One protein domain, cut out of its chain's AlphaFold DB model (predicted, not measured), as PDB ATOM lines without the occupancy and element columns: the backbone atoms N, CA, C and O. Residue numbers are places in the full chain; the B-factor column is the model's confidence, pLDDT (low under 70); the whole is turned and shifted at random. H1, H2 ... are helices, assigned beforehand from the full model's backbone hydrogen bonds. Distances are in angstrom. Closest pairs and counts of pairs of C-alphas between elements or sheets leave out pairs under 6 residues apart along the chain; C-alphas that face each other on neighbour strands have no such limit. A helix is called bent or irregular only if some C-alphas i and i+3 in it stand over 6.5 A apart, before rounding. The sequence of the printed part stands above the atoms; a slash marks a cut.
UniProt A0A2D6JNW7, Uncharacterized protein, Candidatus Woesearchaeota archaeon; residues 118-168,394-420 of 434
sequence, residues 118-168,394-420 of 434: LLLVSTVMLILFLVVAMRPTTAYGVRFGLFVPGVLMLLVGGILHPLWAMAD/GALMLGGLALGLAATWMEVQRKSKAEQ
ATOM      1  N   LEU A 118     143.090  83.212 141.846       80.12
ATOM      2  CA  LEU A 118     142.943  83.435 140.398       80.12
ATOM      3  C   LEU A 118     141.472  83.505 139.976       80.12
ATOM      4  O   LEU A 118     141.101  84.345 139.150       80.12
ATOM      5  N   LEU A 119     140.621  82.684 140.594       87.06
ATOM      6  CA  LEU A 119     139.175  82.715 140.394       87.06
ATOM      7  C   LEU A 119     138.572  84.050 140.855       87.06
ATOM      8  O   LEU A 119     137.750  84.635 140.147       87.06
ATOM      9  N   LEU A 120     139.008  84.579 142.005       89.44
ATOM     10  CA  LEU A 120     138.542  85.872 142.517       89.44
ATOM     11  C   LEU A 120     138.913  87.005 141.554       89.44
ATOM     12  O   LEU A 120     138.044  87.785 141.156       89.44
ATOM     13  N   VAL A 121     140.180  87.070 141.130       89.25
ATOM     14  CA  VAL A 121     140.653  88.084 140.172       89.25
ATOM     15  C   VAL A 121     139.872  87.999 138.860       89.25
ATOM     16  O   VAL A 121     139.395  89.023 138.362       89.25
ATOM     17  N   SER A 122     139.675  86.789 138.334       89.88
ATOM     18  CA  SER A 122     138.911  86.557 137.105       89.88
ATOM     19  C   SER A 122     137.453  86.990 137.238       89.88
ATOM     20  O   SER A 122     136.914  87.631 136.337       89.88
ATOM     21  N   THR A 123     136.831  86.727 138.388       92.00
ATOM     22  CA  THR A 123     135.448  87.130 138.680       92.00
ATOM     23  C   THR A 123     135.312  88.652 138.752       92.00
ATOM     24  O   THR A 123     134.408  89.223 138.142       92.00
ATOM     25  N   VAL A 124     136.235  89.337 139.436       93.75
ATOM     26  CA  VAL A 124     136.251  90.808 139.513       93.75
ATOM     27  C   VAL A 124     136.450  91.428 138.130       93.75
ATOM     28  O   VAL A 124     135.738  92.369 137.771       93.75
ATOM     29  N   MET A 125     137.371  90.888 137.327       92.38
ATOM     30  CA  MET A 125     137.600  91.360 135.959       92.38
ATOM     31  C   MET A 125     136.392  91.118 135.058       92.38
ATOM     32  O   MET A 125     136.033  92.002 134.280       92.38
ATOM     33  N   LEU A 126     135.707  89.982 135.205       92.88
ATOM     34  CA  LEU A 126     134.476  89.719 134.471       92.88
ATOM     35  C   LEU A 126     133.390  90.742 134.827       92.88
ATOM     36  O   LEU A 126     132.766  91.298 133.926       92.88
ATOM     37  N   ILE A 127     133.193  91.041 136.116       93.31
ATOM     38  CA  ILE A 127     132.237  92.067 136.562       93.31
ATOM     39  C   ILE A 127     132.602  93.431 135.967       93.31
ATOM     40  O   ILE A 127     131.735  94.125 135.432       93.31
ATOM     41  N   LEU A 128     133.883  93.808 136.004       91.94
ATOM     42  CA  LEU A 128     134.360  95.063 135.427       91.94
ATOM     43  C   LEU A 128     134.089  95.129 133.919       91.94
ATOM     44  O   LEU A 128     133.579  96.139 133.431       91.94
ATOM     45  N   PHE A 129     134.359  94.050 133.185       91.25
ATOM     46  CA  PHE A 129     134.035  93.966 131.765       91.25
ATOM     47  C   PHE A 129     132.525  94.039 131.525       91.25
ATOM     48  O   PHE A 129     132.098  94.807 130.670       91.25
ATOM     49  N   LEU A 130     131.685  93.363 132.307       89.19
ATOM     50  CA  LEU A 130     130.228  93.485 132.178       89.19
ATOM     51  C   LEU A 130     129.747  94.933 132.371       89.19
ATOM     52  O   LEU A 130     128.921  95.412 131.592       89.19
ATOM     53  N   VAL A 131     130.317  95.671 133.330       88.81
ATOM     54  CA  VAL A 131     130.030  97.106 133.517       88.81
ATOM     55  C   VAL A 131     130.470  97.930 132.300       88.81
ATOM     56  O   VAL A 131     129.732  98.811 131.852       88.81
ATOM     57  N   VAL A 132     131.641  97.641 131.723       86.12
ATOM     58  CA  VAL A 132     132.102  98.275 130.473       86.12
ATOM     59  C   VAL A 132     131.157  97.944 129.313       86.12
ATOM     60  O   VAL A 132     130.793  98.837 128.550       86.12
ATOM     61  N   ALA A 133     130.663  96.708 129.227       84.94
ATOM     62  CA  ALA A 133     129.752  96.256 128.180       84.94
ATOM     63  C   ALA A 133     128.399  96.987 128.198       84.94
ATOM     64  O   ALA A 133     127.783  97.167 127.143       84.94
ATOM     65  N   MET A 134     127.931  97.437 129.369       85.06
ATOM     66  CA  MET A 134     126.705  98.239 129.482       85.06
ATOM     67  C   MET A 134     126.848  99.639 128.875       85.06
ATOM     68  O   MET A 134     125.839 100.294 128.606       85.06
ATOM     69  N   ARG A 135     128.075 100.120 128.628       81.19
ATOM     70  CA  ARG A 135     128.270 101.411 127.969       81.19
ATOM     71  C   ARG A 135     127.891 101.319 126.486       81.19
ATOM     72  O   ARG A 135     128.265 100.358 125.802       81.19
ATOM     73  N   PRO A 136     127.165 102.318 125.958       76.62
ATOM     74  CA  PRO A 136     126.873 102.381 124.535       76.62
ATOM     75  C   PRO A 136     128.173 102.621 123.761       76.62
ATOM     76  O   PRO A 136     128.943 103.524 124.084       76.62
ATOM     77  N   THR A 137     128.411 101.816 122.726       76.38
ATOM     78  CA  THR A 137     129.590 101.927 121.859       76.38
ATOM     79  C   THR A 137     129.167 101.946 120.400       76.38
ATOM     80  O   THR A 137     128.219 101.274 119.999       76.38
ATOM     81  N   THR A 138     129.890 102.710 119.587       71.00
ATOM     82  CA  THR A 138     129.725 102.748 118.127       71.00
ATOM     83  C   THR A 138     130.754 101.862 117.415       71.00
ATOM     84  O   THR A 138     130.804 101.803 116.189       71.00
ATOM     85  N   ALA A 139     131.610 101.170 118.177       80.94
ATOM     86  CA  ALA A 139     132.734 100.377 117.696       80.94
ATOM     87  C   ALA A 139     132.402  98.878 117.605       80.94
ATOM     88  O   ALA A 139     133.032  98.061 118.276       80.94
ATOM     89  N   TYR A 140     131.442  98.492 116.760       82.44
ATOM     90  CA  TYR A 140     130.998  97.091 116.675       82.44
ATOM     91  C   TYR A 140     132.128  96.089 116.392       82.44
ATOM     92  O   TYR A 140     132.128  95.007 116.969       82.44
ATOM     93  N   GLY A 141     133.130  96.463 115.586       84.25
ATOM     94  CA  GLY A 141     134.299  95.614 115.328       84.25
ATOM     95  C   GLY A 141     135.166  95.350 116.566       84.25
ATOM     96  O   GLY A 141     135.617  94.229 116.759       84.25
ATOM     97  N   VAL A 142     135.344  96.338 117.452       85.00
ATOM     98  CA  VAL A 142     136.091  96.159 118.715       85.00
ATOM     99  C   VAL A 142     135.261  95.340 119.705       85.00
ATOM    100  O   VAL A 142     135.781  94.437 120.360       85.00
ATOM    101  N   ARG A 143     133.948  95.598 119.762       85.19
ATOM    102  CA  ARG A 143     133.024  94.901 120.663       85.19
ATOM    103  C   ARG A 143     132.882  93.418 120.325       85.19
ATOM    104  O   ARG A 143     133.040  92.579 121.200       85.19
ATOM    105  N   PHE A 144     132.612  93.082 119.071       87.31
ATOM    106  CA  PHE A 144     132.407  91.686 118.674       87.31
ATOM    107  C   PHE A 144     133.698  90.965 118.277       87.31
ATOM    108  O   PHE A 144     133.758  89.749 118.405       87.31
ATOM    109  N   GLY A 145     134.728  91.685 117.824       87.00
ATOM    110  CA  GLY A 145     135.991  91.083 117.390       87.00
ATOM    111  C   GLY A 145     137.030  90.902 118.495       87.00
ATOM    112  O   GLY A 145     137.875  90.024 118.378       87.00
ATOM    113  N   LEU A 146     136.981  91.710 119.561       88.12
ATOM    114  CA  LEU A 146     137.994  91.686 120.622       88.12
ATOM    115  C   LEU A 146     137.368  91.477 122.004       88.12
ATOM    116  O   LEU A 146     137.741  90.560 122.731       88.12
ATOM    117  N   PHE A 147     136.364  92.289 122.343       90.94
ATOM    118  CA  PHE A 147     135.778  92.301 123.680       90.94
ATOM    119  C   PHE A 147     134.979  91.027 123.999       90.94
ATOM    120  O   PHE A 147     135.252  90.373 125.000       90.94
ATOM    121  N   VAL A 148     134.016  90.644 123.150       90.88
ATOM    122  CA  VAL A 148     133.193  89.436 123.365       90.88
ATOM    123  C   VAL A 148     134.043  88.154 123.406       90.88
ATOM    124  O   VAL A 148     133.877  87.394 124.360       90.88
ATOM    125  N   PRO A 149     134.983  87.911 122.468       92.44
ATOM    126  CA  PRO A 149     135.901  86.779 122.570       92.44
ATOM    127  C   PRO A 149     136.737  86.807 123.853       92.44
ATOM    128  O   PRO A 149     136.869  85.777 124.506       92.44
ATOM    129  N   GLY A 150     137.232  87.984 124.257       92.00
ATOM    130  CA  GLY A 150     137.985  88.143 125.502       92.00
ATOM    131  C   GLY A 150     137.174  87.773 126.746       92.00
ATOM    132  O   GLY A 150     137.655  87.037 127.603       92.00
ATOM    133  N   VAL A 151     135.912  88.209 126.815       92.50
ATOM    134  CA  VAL A 151     134.981  87.862 127.903       92.50
ATOM    135  C   VAL A 151     134.668  86.365 127.925       92.50
ATOM    136  O   VAL A 151     134.657  85.770 128.999       92.50
ATOM    137  N   LEU A 152     134.436  85.740 126.765       92.94
ATOM    138  CA  LEU A 152     134.183  84.297 126.681       92.94
ATOM    139  C   LEU A 152     135.398  83.481 127.126       92.94
ATOM    140  O   LEU A 152     135.249  82.537 127.898       92.94
ATOM    141  N   MET A 153     136.597  83.869 126.685       93.44
ATOM    142  CA  MET A 153     137.840  83.242 127.129       93.44
ATOM    143  C   MET A 153     138.035  83.410 128.639       93.44
ATOM    144  O   MET A 153     138.299  82.435 129.333       93.44
ATOM    145  N   LEU A 154     137.818  84.608 129.186       92.38
ATOM    146  CA  LEU A 154     137.908  84.827 130.630       92.38
ATOM    147  C   LEU A 154     136.886  83.984 131.408       92.38
ATOM    148  O   LEU A 154     137.210  83.454 132.464       92.38
ATOM    149  N   LEU A 155     135.666  83.828 130.890       92.69
ATOM    150  CA  LEU A 155     134.633  83.015 131.526       92.69
ATOM    151  C   LEU A 155     135.009  81.529 131.533       92.69
ATOM    152  O   LEU A 155     134.900  80.875 132.568       92.69
ATOM    153  N   VAL A 156     135.478  80.994 130.407       92.06
ATOM    154  CA  VAL A 156     135.837  79.574 130.306       92.06
ATOM    155  C   VAL A 156     137.116  79.271 131.091       92.06
ATOM    156  O   VAL A 156     137.112  78.370 131.922       92.06
ATOM    157  N   GLY A 157     138.193  80.027 130.879       88.69
ATOM    158  CA  GLY A 157     139.499  79.751 131.492       88.69
ATOM    159  C   GLY A 157     139.664  80.308 132.903       88.69
ATOM    160  O   GLY A 157     140.364  79.720 133.715       88.69
ATOM    161  N   GLY A 158     139.023  81.436 133.215       87.94
ATOM    162  CA  GLY A 158     139.162  82.111 134.508       87.94
ATOM    163  C   GLY A 158     138.082  81.770 135.531       87.94
ATOM    164  O   GLY A 158     138.280  82.029 136.714       87.94
ATOM    165  N   ILE A 159     136.940  81.214 135.105       90.19
ATOM    166  CA  ILE A 159     135.832  80.869 136.012       90.19
ATOM    167  C   ILE A 159     135.472  79.392 135.908       90.19
ATOM    168  O   ILE A 159     135.618  78.675 136.889       90.19
ATOM    169  N   LEU A 160     135.018  78.921 134.742       90.44
ATOM    170  CA  LEU A 160     134.541  77.538 134.609       90.44
ATOM    171  C   LEU A 160     135.655  76.520 134.859       90.44
ATOM    172  O   LEU A 160     135.439  75.557 135.582       90.44
ATOM    173  N   HIS A 161     136.841  76.756 134.302       87.88
ATOM    174  CA  HIS A 161     138.000  75.894 134.494       87.88
ATOM    175  C   HIS A 161     138.412  75.747 135.970       87.88
ATOM    176  O   HIS A 161     138.413  74.615 136.443       87.88
ATOM    177  N   PRO A 162     138.736  76.825 136.719       86.44
ATOM    178  CA  PRO A 162     139.119  76.686 138.121       86.44
ATOM    179  C   PRO A 162     137.977  76.167 138.999       86.44
ATOM    180  O   PRO A 162     138.249  75.411 139.917       86.44
ATOM    181  N   LEU A 163     136.709  76.500 138.714       87.31
ATOM    182  CA  LEU A 163     135.580  75.901 139.441       87.31
ATOM    183  C   LEU A 163     135.515  74.383 139.261       87.31
ATOM    184  O   LEU A 163     135.175  73.681 140.206       87.31
ATOM    185  N   TRP A 164     135.806  73.895 138.055       87.25
ATOM    186  CA  TRP A 164     135.820  72.464 137.775       87.25
ATOM    187  C   TRP A 164     137.018  71.784 138.437       87.25
ATOM    188  O   TRP A 164     136.819  70.795 139.126       87.25
ATOM    189  N   ALA A 165     138.213  72.376 138.340       85.12
ATOM    190  CA  ALA A 165     139.407  71.876 139.024       85.12
ATOM    191  C   ALA A 165     139.200  71.777 140.546       85.12
ATOM    192  O   ALA A 165     139.474  70.750 141.146       85.12
ATOM    193  N   MET A 166     138.625  72.814 141.166       83.88
ATOM    194  CA  MET A 166     138.303  72.800 142.598       83.88
ATOM    195  C   MET A 166     137.232  71.767 142.966       83.88
ATOM    196  O   MET A 166     137.201  71.314 144.103       83.88
ATOM    197  N   ALA A 167     136.308  71.454 142.053       84.94
ATOM    198  CA  ALA A 167     135.312  70.414 142.282       84.94
ATOM    199  C   ALA A 167     135.930  69.014 142.177       84.94
ATOM    200  O   ALA A 167     135.533  68.139 142.938       84.94
ATOM    201  N   ASP A 168     136.890  68.836 141.269       84.62
ATOM    202  CA  ASP A 168     137.649  67.597 141.084       84.62
ATOM    203  C   ASP A 168     138.578  67.332 142.283       84.62
ATOM    204  O   ASP A 168     138.678  66.206 142.734       84.62
ATOM    205  N   GLY A 394     144.613  78.390 132.316       84.19
ATOM    206  CA  GLY A 394     145.353  79.591 132.721       84.19
ATOM    207  C   GLY A 394     145.784  80.479 131.545       84.19
ATOM    208  O   GLY A 394     145.622  81.701 131.591       84.19
ATOM    209  N   ALA A 395     146.266  79.889 130.448       88.19
ATOM    210  CA  ALA A 395     146.633  80.644 129.248       88.19
ATOM    211  C   ALA A 395     145.402  81.279 128.582       88.19
ATOM    212  O   ALA A 395     145.447  82.429 128.134       88.19
ATOM    213  N   LEU A 396     144.281  80.556 128.569       90.75
ATOM    214  CA  LEU A 396     143.010  81.030 128.037       90.75
ATOM    215  C   LEU A 396     142.441  82.185 128.881       90.75
ATOM    216  O   LEU A 396     141.981  83.182 128.322       90.75
ATOM    217  N   MET A 397     142.569  82.116 130.212       91.31
ATOM    218  CA  MET A 397     142.261  83.224 131.123       91.31
ATOM    219  C   MET A 397     143.098  84.468 130.792       91.31
ATOM    220  O   MET A 397     142.536  85.546 130.593       91.31
ATOM    221  N   LEU A 398     144.428  84.333 130.704       91.81
ATOM    222  CA  LEU A 398     145.334  85.453 130.414       91.81
ATOM    223  C   LEU A 398     145.059  86.078 129.041       91.81
ATOM    224  O   LEU A 398     145.017  87.304 128.921       91.81
ATOM    225  N   GLY A 399     144.817  85.252 128.020       93.56
ATOM    226  CA  GLY A 399     144.420  85.712 126.690       93.56
ATOM    227  C   GLY A 399     143.102  86.488 126.721       93.56
ATOM    228  O   GLY A 399     143.011  87.579 126.152       93.56
ATOM    229  N   GLY A 400     142.106  85.981 127.453       92.06
ATOM    230  CA  GLY A 400     140.829  86.666 127.648       92.06
ATOM    231  C   GLY A 400     140.979  88.026 128.330       92.06
ATOM    232  O   GLY A 400     140.410  89.026 127.881       92.06
ATOM    233  N   LEU A 401     141.814  88.085 129.367       93.19
ATOM    234  CA  LEU A 401     142.111  89.300 130.122       93.19
ATOM    235  C   LEU A 401     142.834  90.336 129.244       93.19
ATOM    236  O   LEU A 401     142.435  91.503 129.213       93.19
ATOM    237  N   ALA A 402     143.824  89.910 128.457       94.19
ATOM    238  CA  ALA A 402     144.543  90.769 127.517       94.19
ATOM    239  C   ALA A 402     143.619  91.356 126.436       94.19
ATOM    240  O   ALA A 402     143.652  92.564 126.187       94.19
ATOM    241  N   LEU A 403     142.756  90.532 125.832       93.25
ATOM    242  CA  LEU A 403     141.792  90.982 124.822       93.25
ATOM    243  C   LEU A 403     140.760  91.955 125.408       93.25
ATOM    244  O   LEU A 403     140.478  92.992 124.803       93.25
ATOM    245  N   GLY A 404     140.232  91.661 126.600       91.06
ATOM    246  CA  GLY A 404     139.280  92.532 127.293       91.06
ATOM    247  C   GLY A 404     139.881  93.894 127.662       91.06
ATOM    248  O   GLY A 404     139.257  94.938 127.429       91.06
ATOM    249  N   LEU A 405     141.124  93.913 128.158       92.56
ATOM    250  CA  LEU A 405     141.852  95.152 128.452       92.56
ATOM    251  C   LEU A 405     142.172  95.946 127.183       92.56
ATOM    252  O   LEU A 405     141.939  97.156 127.155       92.56
ATOM    253  N   ALA A 406     142.651  95.290 126.123       92.38
ATOM    254  CA  ALA A 406     142.947  95.943 124.849       92.38
ATOM    255  C   ALA A 406     141.693  96.588 124.237       92.38
ATOM    256  O   ALA A 406     141.739  97.735 123.786       92.38
ATOM    257  N   ALA A 407     140.555  95.891 124.290       89.88
ATOM    258  CA  ALA A 407     139.280  96.414 123.816       89.88
ATOM    259  C   ALA A 407     138.839  97.639 124.629       89.88
ATOM    260  O   ALA A 407     138.502  98.678 124.058       89.88
ATOM    261  N   THR A 408     138.913  97.542 125.959       87.94
ATOM    262  CA  THR A 408     138.564  98.640 126.873       87.94
ATOM    263  C   THR A 408     139.459  99.858 126.636       87.94
ATOM    264  O   THR A 408     138.977 100.987 126.558       87.94
ATOM    265  N   TRP A 409     140.763  99.646 126.454       89.69
ATOM    266  CA  TRP A 409     141.723 100.709 126.163       89.69
ATOM    267  C   TRP A 409     141.442 101.400 124.823       89.69
ATOM    268  O   TRP A 409     141.419 102.632 124.757       89.69
ATOM    269  N   MET A 410     141.152 100.628 123.770       89.06
ATOM    270  CA  MET A 410     140.752 101.169 122.466       89.06
ATOM    271  C   MET A 410     139.470 102.007 122.560       89.06
ATOM    272  O   MET A 410     139.383 103.070 121.939       89.06
ATOM    273  N   GLU A 411     138.480 101.566 123.338       86.44
ATOM    274  CA  GLU A 411     137.252 102.334 123.556       86.44
ATOM    275  C   GLU A 411     137.511 103.641 124.314       86.44
ATOM    276  O   GLU A 411     137.003 104.690 123.909       86.44
ATOM    277  N   VAL A 412     138.351 103.619 125.355       86.62
ATOM    278  CA  VAL A 412     138.737 104.827 126.103       86.62
ATOM    279  C   VAL A 412     139.467 105.824 125.201       86.62
ATOM    280  O   VAL A 412     139.126 107.007 125.212       86.62
ATOM    281  N   GLN A 413     140.409 105.368 124.370       87.69
ATOM    282  CA  GLN A 413     141.097 106.241 123.412       87.69
ATOM    283  C   GLN A 413     140.159 106.830 122.359       87.69
ATOM    284  O   GLN A 413     140.300 107.988 121.966       87.69
ATOM    285  N   ARG A 414     139.201 106.041 121.861       84.88
ATOM    286  CA  ARG A 414     138.201 106.548 120.915       84.88
ATOM    287  C   ARG A 414     137.316 107.601 121.562       84.88
ATOM    288  O   ARG A 414     137.022 108.610 120.925       84.88
ATOM    289  N   LYS A 415     136.913 107.375 122.813       84.69
ATOM    290  CA  LYS A 415     136.102 108.325 123.569       84.69
ATOM    291  C   LYS A 415     136.855 109.632 123.804       84.69
ATOM    292  O   LYS A 415     136.307 110.683 123.496       84.69
ATOM    293  N   SER A 416     138.105 109.578 124.264       87.00
ATOM    294  CA  SER A 416     138.896 110.790 124.512       87.00
ATOM    295  C   SER A 416     139.146 111.594 123.233       87.00
ATOM    296  O   SER A 416     139.004 112.813 123.245       87.00
ATOM    297  N   LYS A 417     139.423 110.928 122.103       87.50
ATOM    298  CA  LYS A 417     139.532 111.590 120.789       87.50
ATOM    299  C   LYS A 417     138.218 112.243 120.355       87.50
ATOM    300  O   LYS A 417     138.236 113.345 119.819       87.50
ATOM    301  N   ALA A 418     137.081 111.586 120.587       84.38
ATOM    302  CA  ALA A 418     135.772 112.156 120.277       84.38
ATOM    303  C   ALA A 418     135.441 113.368 121.169       84.38
ATOM    304  O   ALA A 418     134.923 114.362 120.668       84.38
ATOM    305  N   GLU A 419     135.775 113.309 122.462       86.88
ATOM    306  CA  GLU A 419     135.629 114.433 123.397       86.88
ATOM    307  C   GLU A 419     136.513 115.625 122.987       86.88
ATOM    308  O   GLU A 419     136.033 116.757 122.969       86.88
ATOM    309  N   GLN A 420     137.764 115.382 122.577       88.94
ATOM    310  CA  GLN A 420     138.667 116.423 122.063       88.94
ATOM    311  C   GLN A 420     138.119 117.093 120.796       88.94
ATOM    312  O   GLN A 420     138.021 118.316 120.753       88.94
TER     313      GLN A 420
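AT A GLANCE: This is residues 118 to 168 and 394 to 420 of the 434 residues of an uncharacterized protein of Candidatus Woesearchaeota archaeon (UniProt A0A2D6JNW7). Three helices lie side by side in an elongated up-and-down bundle, a bundle in which each helix runs against the one before it: long H2 and H3 form an antiparallel pair shifted lengthwise, and shorter H1 packs over part of both, so that the three make a triangle when seen end on. The long axis reaches from the last residue of H2, Asp 168, at one end to the last residue of H3, Gln 420, at the other. The printed part has 78 residues, with three named helices in the order H1, H2, H3 and no named strand; its class is all helix. It is only just compact, close to loose, with a radius of gyration of the C-alphas of 13.6 A, and its outline is a rod of 52 by 19 by 16 A.

IN THESE COORDINATES: Find C-alpha 118 at (142.943, 83.435, 140.398); from there H1 runs through residues 118 to 133, 22.1 A from first to last C-alpha. Go on past residues 134 to 139 to C-alpha 140 at (130.998, 97.091, 116.675), where H2 begins; it holds residues 140 to 168 and is 38.9 A long. H2 is only just irregular: C-alphas 145 and 148 are 6.8 A apart, against about 5 A in a regular helix. After the cut, look for H3 in residues 394 to 420, also 38.9 A long, ending at C-alpha 420 at (138.667, 116.423, 122.063).

HOW THE PARTS SIT: Begin with H1 and H2, a helical hairpin. They touch, closest at the C-alphas of Ser 122 and Gly 158, 5.2 A apart, and H2 touches H1 with residues 151 to 163 alone. They run opposite ways at a shallow tilt of 27 degrees. Next compare H2 with H3: they touch with 46 pairs of C-alphas within 8 A, the closest being Gly 150 and Gly 400 at 3.9 A. They run opposite ways at a shallow tilt of 31 degrees. H1 and H3 touch with 4 such pairs, the closest being the C-alphas of Phe 129 and Gly 404 at 7.0 A, and H3 does this with residues 397 to 408 alone. They run the same way at a shallow tilt of 30 degrees. In H1 and H3 every O i to N i+4 pair is within hydrogen-bond range; in H2 it is 19 of 25.

THE WHOLE: The two C-alphas farthest apart are those of Asp 168 and Gln 420, at 52.4 A. Residues 169 to 393 are cut out, and C-alphas 168 and 394 are 16.5 A apart across this cut, which the link from H2 to H3 crosses. The link from H1 to H2 is short, with 6 residues. The mean pLDDT of the printed part is 88.2, and no printed residue is under 70.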